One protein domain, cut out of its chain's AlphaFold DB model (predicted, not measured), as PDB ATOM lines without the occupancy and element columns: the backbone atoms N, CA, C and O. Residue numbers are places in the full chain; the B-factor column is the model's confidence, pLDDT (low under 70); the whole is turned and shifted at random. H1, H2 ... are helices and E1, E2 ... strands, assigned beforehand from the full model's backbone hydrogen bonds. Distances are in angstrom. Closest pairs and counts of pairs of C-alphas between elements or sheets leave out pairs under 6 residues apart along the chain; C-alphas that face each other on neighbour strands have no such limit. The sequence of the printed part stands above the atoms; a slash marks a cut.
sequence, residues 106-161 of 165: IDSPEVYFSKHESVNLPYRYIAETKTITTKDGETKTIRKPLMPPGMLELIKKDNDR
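Overview. This is residues 106 to 161 of the 165 residues of the protein "SAM-dependent RNA methyltransferase" of Syncephalastrum racemosum (UniProt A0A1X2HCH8). Two antiparallel hairpins open from each other as a V, the short one of E1 and E2 and the much longer one of E3 and E4, with helix H1 beside the short hairpin, near E2. The first residues, 106 to 107, pair with 124 to 125 of E3 at the base of the V. The printed part has 56 residues, with four named strands and then one named helix in the order E1 E2 E3 E4 H1, in two sheets of two strands; the class is mixed, helices and strands. It is only just loose, close to compact, with a radius of gyration of the C-alphas of 12.4 A and spans of 34 by 24 by 19 A.

Along the chain. Find C-alpha 110 at (-71.500, 57.051, 215.677), where E1 begins, residues 110 to 112. E2 follows at residues 118 to 120. Look next at C-alpha 124 at (-76.549, 51.342, 207.025); from there E3, residues 124 to 133, runs 26.5 A. E4, residues 139 to 145, covers 19.3 A. H1, residues 151 to 159, runs 12.4 A to C-alpha 159 at (-67.185, 49.049, 225.480).

Arrangement. In the hairpin E1 and E2, at 164 degrees, look for N 111 and O 119, 2.8 A apart, within hydrogen-bond range. In the hairpin E3 and E4, at 159 degrees, N 128 and O 144 are 2.8 A apart and N 142 and O 130 2.9 A, both within range. E1 and E3 are apart, as are E2 and E4. H1 and E2 are near each other, with 6 pairs of C-alphas within 10 A. In H1 every O i to N i+4 pair is within hydrogen-bond range.

Size, cuts and confidence. The two C-alphas farthest apart, those of Gly 137 and Arg 161, are 34.1 A apart. The printed part has no cut, and its four links between named elements are tight. The mean pLDDT of the printed part is 87.9, and no printed residue is under 70.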
ATOM      1  N   ILE A 106     -79.624  56.187 207.883       96.12
ATOM      2  CA  ILE A 106     -78.427  56.734 208.522       96.12
ATOM      3  C   ILE A 106     -77.270  55.761 208.282       96.12
ATOM      4  O   ILE A 106     -77.374  54.574 208.590       96.12
ATOM      5  N   ASP A 107     -76.188  56.272 207.701       95.81
ATOM      6  CA  ASP A 107     -75.026  55.479 207.303       95.81
ATOM      7  C   ASP A 107     -73.889  55.704 208.290       95.81
ATOM      8  O   ASP A 107     -73.585  56.848 208.624       95.81
ATOM      9  N   SER A 108     -73.259  54.616 208.733       94.06
ATOM     10  CA  SER A 108     -72.142  54.652 209.680       94.06
ATOM     11  C   SER A 108     -72.403  55.519 210.925       94.06
ATOM     12  O   SER A 108     -71.639  56.448 211.192       94.06
ATOM     13  N   PRO A 109     -73.519  55.307 211.660       93.44
ATOM     14  CA  PRO A 109     -73.820  56.124 212.824       93.44
ATOM     15  C   PRO A 109     -72.766  55.925 213.914       93.44
ATOM     16  O   PRO A 109     -72.447  54.802 214.306       93.44
ATOM     17  N   GLU A 110     -72.304  57.041 214.465       91.88
ATOM     18  CA  GLU A 110     -71.500  57.051 215.677       91.88
ATOM     19  C   GLU A 110     -72.414  57.111 216.909       91.88
ATOM     20  O   GLU A 110     -73.233  58.024 217.071       91.88
ATOM     21  N   VAL A 111     -72.292  56.115 217.783       88.19
ATOM     22  CA  VAL A 111     -73.066  56.005 219.020       88.19
ATOM     23  C   VAL A 111     -72.191  56.423 220.189       88.19
ATOM     24  O   VAL A 111     -71.228  55.741 220.519       88.19
ATOM     25  N   TYR A 112     -72.553  57.528 220.835       85.81
ATOM     26  CA  TYR A 112     -71.849  58.061 222.000       85.81
ATOM     27  C   TYR A 112     -72.403  57.467 223.300       85.81
ATOM     28  O   TYR A 112     -73.604  57.566 223.569       85.81
ATOM     29  N   PHE A 113     -71.523  56.908 224.131       83.19
ATOM     30  CA  PHE A 113     -71.843  56.405 225.475       83.19
ATOM     31  C   PHE A 113     -71.443  57.400 226.568       83.19
ATOM     32  O   PHE A 113     -72.129  57.519 227.587       83.19
ATOM     33  N   SER A 114     -70.375  58.162 226.328       83.00
ATOM     34  CA  SER A 114     -69.902  59.242 227.190       83.00
ATOM     35  C   SER A 114     -69.237  60.345 226.350       83.00
ATOM     36  O   SER A 114     -69.285  60.321 225.123       83.00
ATOM     37  N   LYS A 115     -68.622  61.348 226.992       82.00
ATOM     38  CA  LYS A 115     -67.842  62.382 226.279       82.00
ATOM     39  C   LYS A 115     -66.562  61.838 225.638       82.00
ATOM     40  O   LYS A 115     -65.978  62.523 224.806       82.00
ATOM     41  N   HIS A 116     -66.109  60.669 226.079       84.75
ATOM     42  CA  HIS A 116     -64.826  60.089 225.694       84.75
ATOM     43  C   HIS A 116     -64.979  58.730 225.007       84.75
ATOM     44  O   HIS A 116     -63.989  58.183 224.539       84.75
ATOM     45  N   GLU A 117     -66.202  58.199 224.941       84.19
ATOM     46  CA  GLU A 117     -66.482  56.868 224.414       84.19
ATOM     47  C   GLU A 117     -67.591  56.935 223.379       84.19
ATOM     48  O   GLU A 117     -68.726  57.346 223.664       84.19
ATOM     49  N   SER A 118     -67.251  56.477 222.185       90.25
ATOM     50  CA  SER A 118     -68.168  56.282 221.083       90.25
ATOM     51  C   SER A 118     -67.793  55.028 220.305       90.25
ATOM     52  O   SER A 118     -66.646  54.584 220.309       90.25
ATOM     53  N   VAL A 119     -68.783  54.451 219.634       89.69
ATOM     54  CA  VAL A 119     -68.590  53.332 218.714       89.69
ATOM     55  C   VAL A 119     -69.148  53.735 217.360       89.69
ATOM     56  O   VAL A 119     -70.306  54.142 217.253       89.69
ATOM     57  N   ASN A 120     -68.324  53.607 216.326       91.06
ATOM     58  CA  ASN A 120     -68.773  53.712 214.947       91.06
ATOM     59  C   ASN A 120     -69.341  52.362 214.496       91.06
ATOM     60  O   ASN A 120     -68.678  51.334 214.633       91.06
ATOM     61  N   LEU A 121     -70.558  52.362 213.960       91.06
ATOM     62  CA  LEU A 121     -71.205  51.165 213.435       91.06
ATOM     63  C   LEU A 121     -71.159  51.212 211.907       91.06
ATOM     64  O   LEU A 121     -72.012  51.888 211.344       91.06
ATOM     65  N   PRO A 122     -70.230  50.517 211.222       91.25
ATOM     66  CA  PRO A 122     -69.940  50.690 209.789       91.25
ATOM     67  C   PRO A 122     -70.994  50.048 208.862       91.25
ATOM     68  O   PRO A 122     -70.681  49.377 207.884       91.25
ATOM     69  N   TYR A 123     -72.273  50.247 209.174       91.88
ATOM     70  CA  TYR A 123     -73.418  49.716 208.452       91.88
ATOM     71  C   TYR A 123     -74.441  50.822 208.186       91.88
ATOM     72  O   TYR A 123     -74.445  51.884 208.816       91.88
ATOM     73  N   ARG A 124     -75.341  50.553 207.245       95.06
ATOM     74  CA  ARG A 124     -76.549  51.342 207.025       95.06
ATOM     75  C   ARG A 124     -77.648  50.874 207.969       95.06
ATOM     76  O   ARG A 124     -77.883  49.674 208.084       95.06
ATOM     77  N   TYR A 125     -78.351  51.830 208.572       96.25
ATOM     78  CA  TYR A 125     -79.522  51.623 209.424       96.25
ATOM     79  C   TYR A 125     -80.706  52.449 208.915       96.25
ATOM     80  O   TYR A 125     -80.528  53.463 208.237       96.25
ATOM     81  N   ILE A 126     -81.926  52.057 209.284       96.75
ATOM     82  CA  ILE A 126     -83.085  52.953 209.175       96.75
ATOM     83  C   ILE A 126     -82.954  54.026 210.261       96.75
ATOM     84  O   ILE A 126     -82.623  53.726 211.402       96.75
ATOM     85  N   ALA A 127     -83.199  55.281 209.913       95.88
ATOM     86  CA  ALA A 127     -83.179  56.413 210.815       95.88
ATOM     87  C   ALA A 127     -84.565  56.641 211.423       95.88
ATOM     88  O   ALA A 127     -85.527  56.950 210.719       95.88
ATOM     89  N   GLU A 128     -84.637  56.593 212.745       91.81
ATOM     90  CA  GLU A 128     -85.777  57.067 213.514       91.81
ATOM     91  C   GLU A 128     -85.569  58.509 213.949       91.81
ATOM     92  O   GLU A 128     -84.478  58.927 214.349       91.81
ATOM     93  N   THR A 129     -86.651  59.273 213.903       89.81
ATOM     94  CA  THR A 129     -86.671  60.641 214.404       89.81
ATOM     95  C   THR A 129     -87.182  60.630 215.835       89.81
ATOM     96  O   THR A 129     -88.302  60.193 216.090       89.81
ATOM     97  N   LYS A 130     -86.377  61.124 216.778       84.62
ATOM     98  CA  LYS A 130     -86.767  61.248 218.184       84.62
ATOM     99  C   LYS A 130     -86.644  62.693 218.633       84.62
ATOM    100  O   LYS A 130     -85.598  63.317 218.475       84.62
ATOM    101  N   THR A 131     -87.705  63.204 219.236       87.12
ATOM    102  CA  THR A 131     -87.677  64.498 219.913       87.12
ATOM    103  C   THR A 131     -87.171  64.291 221.335       87.12
ATOM    104  O   THR A 131     -87.724  63.485 222.084       87.12
ATOM    105  N   ILE A 132     -86.091  64.980 221.697       83.50
ATOM    106  CA  ILE A 132     -85.523  64.981 223.043       83.50
ATOM    107  C   ILE A 132     -85.570  66.391 223.628       83.50
ATOM    108  O   ILE A 132     -85.296  67.371 222.937       83.50
ATOM    109  N   THR A 133     -85.883  66.489 224.913       84.69
ATOM    110  CA  THR A 133     -85.735  67.732 225.672       84.69
ATOM    111  C   THR A 133     -84.387  67.695 226.372       84.69
ATOM    112  O   THR A 133     -84.086  66.770 227.127       84.69
ATOM    113  N   THR A 134     -83.540  68.671 226.070       80.38
ATOM    114  CA  THR A 134     -82.239  68.830 226.724       80.38
ATOM    115  C   THR A 134     -82.414  69.307 228.168       80.38
ATOM    116  O   THR A 134     -83.485  69.768 228.561       80.38
ATOM    117  N   LYS A 135     -81.346  69.215 228.973       79.62
ATOM    118  CA  LYS A 135     -81.354  69.707 230.363       79.62
ATOM    119  C   LYS A 135     -81.666  71.205 230.459       79.62
ATOM    120  O   LYS A 135     -82.217  71.631 231.466       79.62
ATOM    121  N   ASP A 136     -81.380  71.956 229.399       84.38
ATOM    122  CA  ASP A 136     -81.610  73.399 229.303       84.38
ATOM    123  C   ASP A 136     -83.046  73.744 228.853       84.38
ATOM    124  O   ASP A 136     -83.363  74.900 228.589       84.38
ATOM    125  N   GLY A 137     -83.932  72.744 228.735       82.25
ATOM    126  CA  GLY A 137     -85.325  72.914 228.309       82.25
ATOM    127  C   GLY A 137     -85.513  73.042 226.793       82.25
ATOM    128  O   GLY A 137     -86.645  73.077 226.313       82.25
ATOM    129  N   GLU A 138     -84.427  73.058 226.016       86.25
ATOM    130  CA  GLU A 138     -84.484  73.132 224.557       86.25
ATOM    131  C   GLU A 138     -84.941  71.789 223.972       86.25
ATOM    132  O   GLU A 138     -84.387  70.731 224.299       86.25
ATOM    133  N   THR A 139     -85.940  71.831 223.091       86.44
ATOM    134  CA  THR A 139     -86.444  70.656 222.377       86.44
ATOM    135  C   THR A 139     -85.667  70.481 221.078       86.44
ATOM    136  O   THR A 139     -85.674  71.369 220.231       86.44
ATOM    137  N   LYS A 140     -85.005  69.333 220.909       86.81
ATOM    138  CA  LYS A 140     -84.239  68.995 219.703       86.81
ATOM    139  C   LYS A 140     -84.757  67.719 219.074       86.81
ATOM    140  O   LYS A 140     -84.983  66.716 219.749       86.81
ATOM    141  N   THR A 141     -84.889  67.751 217.758       87.50
ATOM    142  CA  THR A 141     -85.169  66.571 216.950       87.50
ATOM    143  C   THR A 141     -83.847  65.954 216.518       87.50
ATOM    144  O   THR A 141     -83.036  66.610 215.869       87.50
ATOM    145  N   ILE A 142     -83.619  64.697 216.892       87.88
ATOM    146  CA  ILE A 142     -82.412  63.950 216.536       87.88
ATOM    147  C   ILE A 142     -82.765  62.728 215.696       87.88
ATOM    148  O   ILE A 142     -83.826  62.124 215.872       87.88
ATOM    149  N   ARG A 143     -81.851  62.350 214.803       89.69
ATOM    150  CA  ARG A 143     -81.919  61.094 214.052       89.69
ATOM    151  C   ARG A 143     -81.102  60.042 214.791       89.69
ATOM    152  O   ARG A 143     -79.971  60.314 215.185       89.69
ATOM    153  N   LYS A 144     -81.674  58.862 214.994       91.31
ATOM    154  CA  LYS A 144     -81.010  57.713 215.617       91.31
ATOM    155  C   LYS A 144     -81.185  56.479 214.737       91.31
ATOM    156  O   LYS A 144     -82.224  56.372 214.093       91.31
ATOM    157  N   PRO A 145     -80.212  55.560 214.688       94.56
ATOM    158  CA  PRO A 145     -80.425  54.273 214.036       94.56
ATOM    159  C   PRO A 145     -81.503  53.472 214.778       94.56
ATOM    160  O   PRO A 145     -81.472  53.378 216.007       94.56
ATOM    161  N   LEU A 146     -82.438  52.891 214.031       94.19
ATOM    162  CA  LEU A 146     -83.340  51.856 214.514       94.19
ATOM    163  C   LEU A 146     -82.492  50.642 214.893       94.19
ATOM    164  O   LEU A 146     -81.773  50.105 214.051       94.19
ATOM    165  N   MET A 147     -82.576  50.220 216.151       90.62
ATOM    166  CA  MET A 147     -81.850  49.060 216.656       90.62
ATOM    167  C   MET A 147     -82.788  48.113 217.405       90.62
ATOM    168  O   MET A 147     -83.757  48.576 218.015       90.62
ATOM    169  N   PRO A 148     -82.482  46.805 217.432       89.62
ATOM    170  CA  PRO A 148     -83.198  45.862 218.276       89.62
ATOM    171  C   PRO A 148     -83.117  46.252 219.762       89.62
ATOM    172  O   PRO A 148     -82.084  46.770 220.208       89.62
ATOM    173  N   PRO A 149     -84.158  45.957 220.559       87.94
ATOM    174  CA  PRO A 149     -84.103  46.124 222.008       87.94
ATOM    175  C   PRO A 149     -82.891  45.398 222.608       87.94
ATOM    176  O   PRO A 149     -82.606  44.257 222.243       87.94
ATOM    177  N   GLY A 150     -82.169  46.044 223.527       88.69
ATOM    178  CA  GLY A 150     -80.983  45.464 224.165       88.69
ATOM    179  C   GLY A 150     -79.670  45.658 223.394       88.69
ATOM    180  O   GLY A 150     -78.604  45.415 223.958       88.69
ATOM    181  N   MET A 151     -79.706  46.082 222.121       89.56
ATOM    182  CA  MET A 151     -78.492  46.234 221.308       89.56
ATOM    183  C   MET A 151     -77.584  47.351 221.839       89.56
ATOM    184  O   MET A 151     -76.378  47.158 221.959       89.56
ATOM    185  N   LEU A 152     -78.147  48.507 222.204       86.75
ATOM    186  CA  LEU A 152     -77.366  49.621 222.754       86.75
ATOM    187  C   LEU A 152     -76.725  49.254 224.097       86.75
ATOM    188  O   LEU A 152     -75.573  49.602 224.346       86.75
ATOM    189  N   GLU A 153     -77.451  48.530 224.948       88.75
ATOM    190  CA  GLU A 153     -76.947  48.017 226.221       88.75
ATOM    191  C   GLU A 153     -75.820  47.004 226.007       88.75
ATOM    192  O   GLU A 153     -74.841  47.008 226.754       88.75
ATOM    193  N   LEU A 154     -75.935  46.159 224.980       88.56
ATOM    194  CA  LEU A 154     -74.907  45.190 224.620       88.56
ATOM    195  C   LEU A 154     -73.631  45.875 224.121       88.56
ATOM    196  O   LEU A 154     -72.554  45.531 224.597       88.56
ATOM    197  N   ILE A 155     -73.750  46.864 223.225       86.81
ATOM    198  CA  ILE A 155     -72.599  47.638 222.731       86.81
ATOM    199  C   ILE A 155     -71.938  48.384 223.893       86.81
ATOM    200  O   ILE A 155     -70.718  48.352 224.029       86.81
ATOM    201  N   LYS A 156     -72.734  48.995 224.780       85.44
ATOM    202  CA  LYS A 156     -72.208  49.655 225.977       85.44
ATOM    203  C   LYS A 156     -71.427  48.681 226.858       85.44
ATOM    204  O   LYS A 156     -70.311  48.978 227.258       85.44
ATOM    205  N   LYS A 157     -71.998  47.506 227.133       86.69
ATOM    206  CA  LYS A 157     -71.350  46.473 227.947       86.69
ATOM    207  C   LYS A 157     -70.049  45.977 227.322       86.69
ATOM    208  O   LYS A 157     -69.149  45.600 228.063       86.69
ATOM    209  N   ASP A 158     -69.970  45.925 225.996       84.00
ATOM    210  CA  ASP A 158     -68.746  45.542 225.295       84.00
ATOM    211  C   ASP A 158     -67.679  46.638 225.380       84.00
ATOM    212  O   ASP A 158     -66.524  46.334 225.648       84.00
ATOM    213  N   ASN A 159     -68.079  47.908 225.281       76.88
ATOM    214  CA  ASN A 159     -67.185  49.049 225.480       76.88
ATOM    215  C   ASN A 159     -66.677  49.172 226.933       76.88
ATOM    216  O   ASN A 159     -65.541  49.574 227.154       76.88
ATOM    217  N   ASP A 160     -67.497  48.789 227.918       76.88
ATOM    218  CA  ASP A 160     -67.120  48.770 229.340       76.88
ATOM    219  C   ASP A 160     -66.128  47.632 229.680       76.88
ATOM    220  O   ASP A 160     -65.601  47.578 230.795       76.88
ATOM    221  N   ARG A 161     -65.874  46.686 228.759       72.19
ATOM    222  CA  ARG A 161     -64.860  45.644 228.968       72.19
ATOM    223  C   ARG A 161     -63.475  46.255 228.812       72.19
ATOM    224  O   ARG A 161     -63.106  46.738 227.746       72.19
TER     225      ARG A 161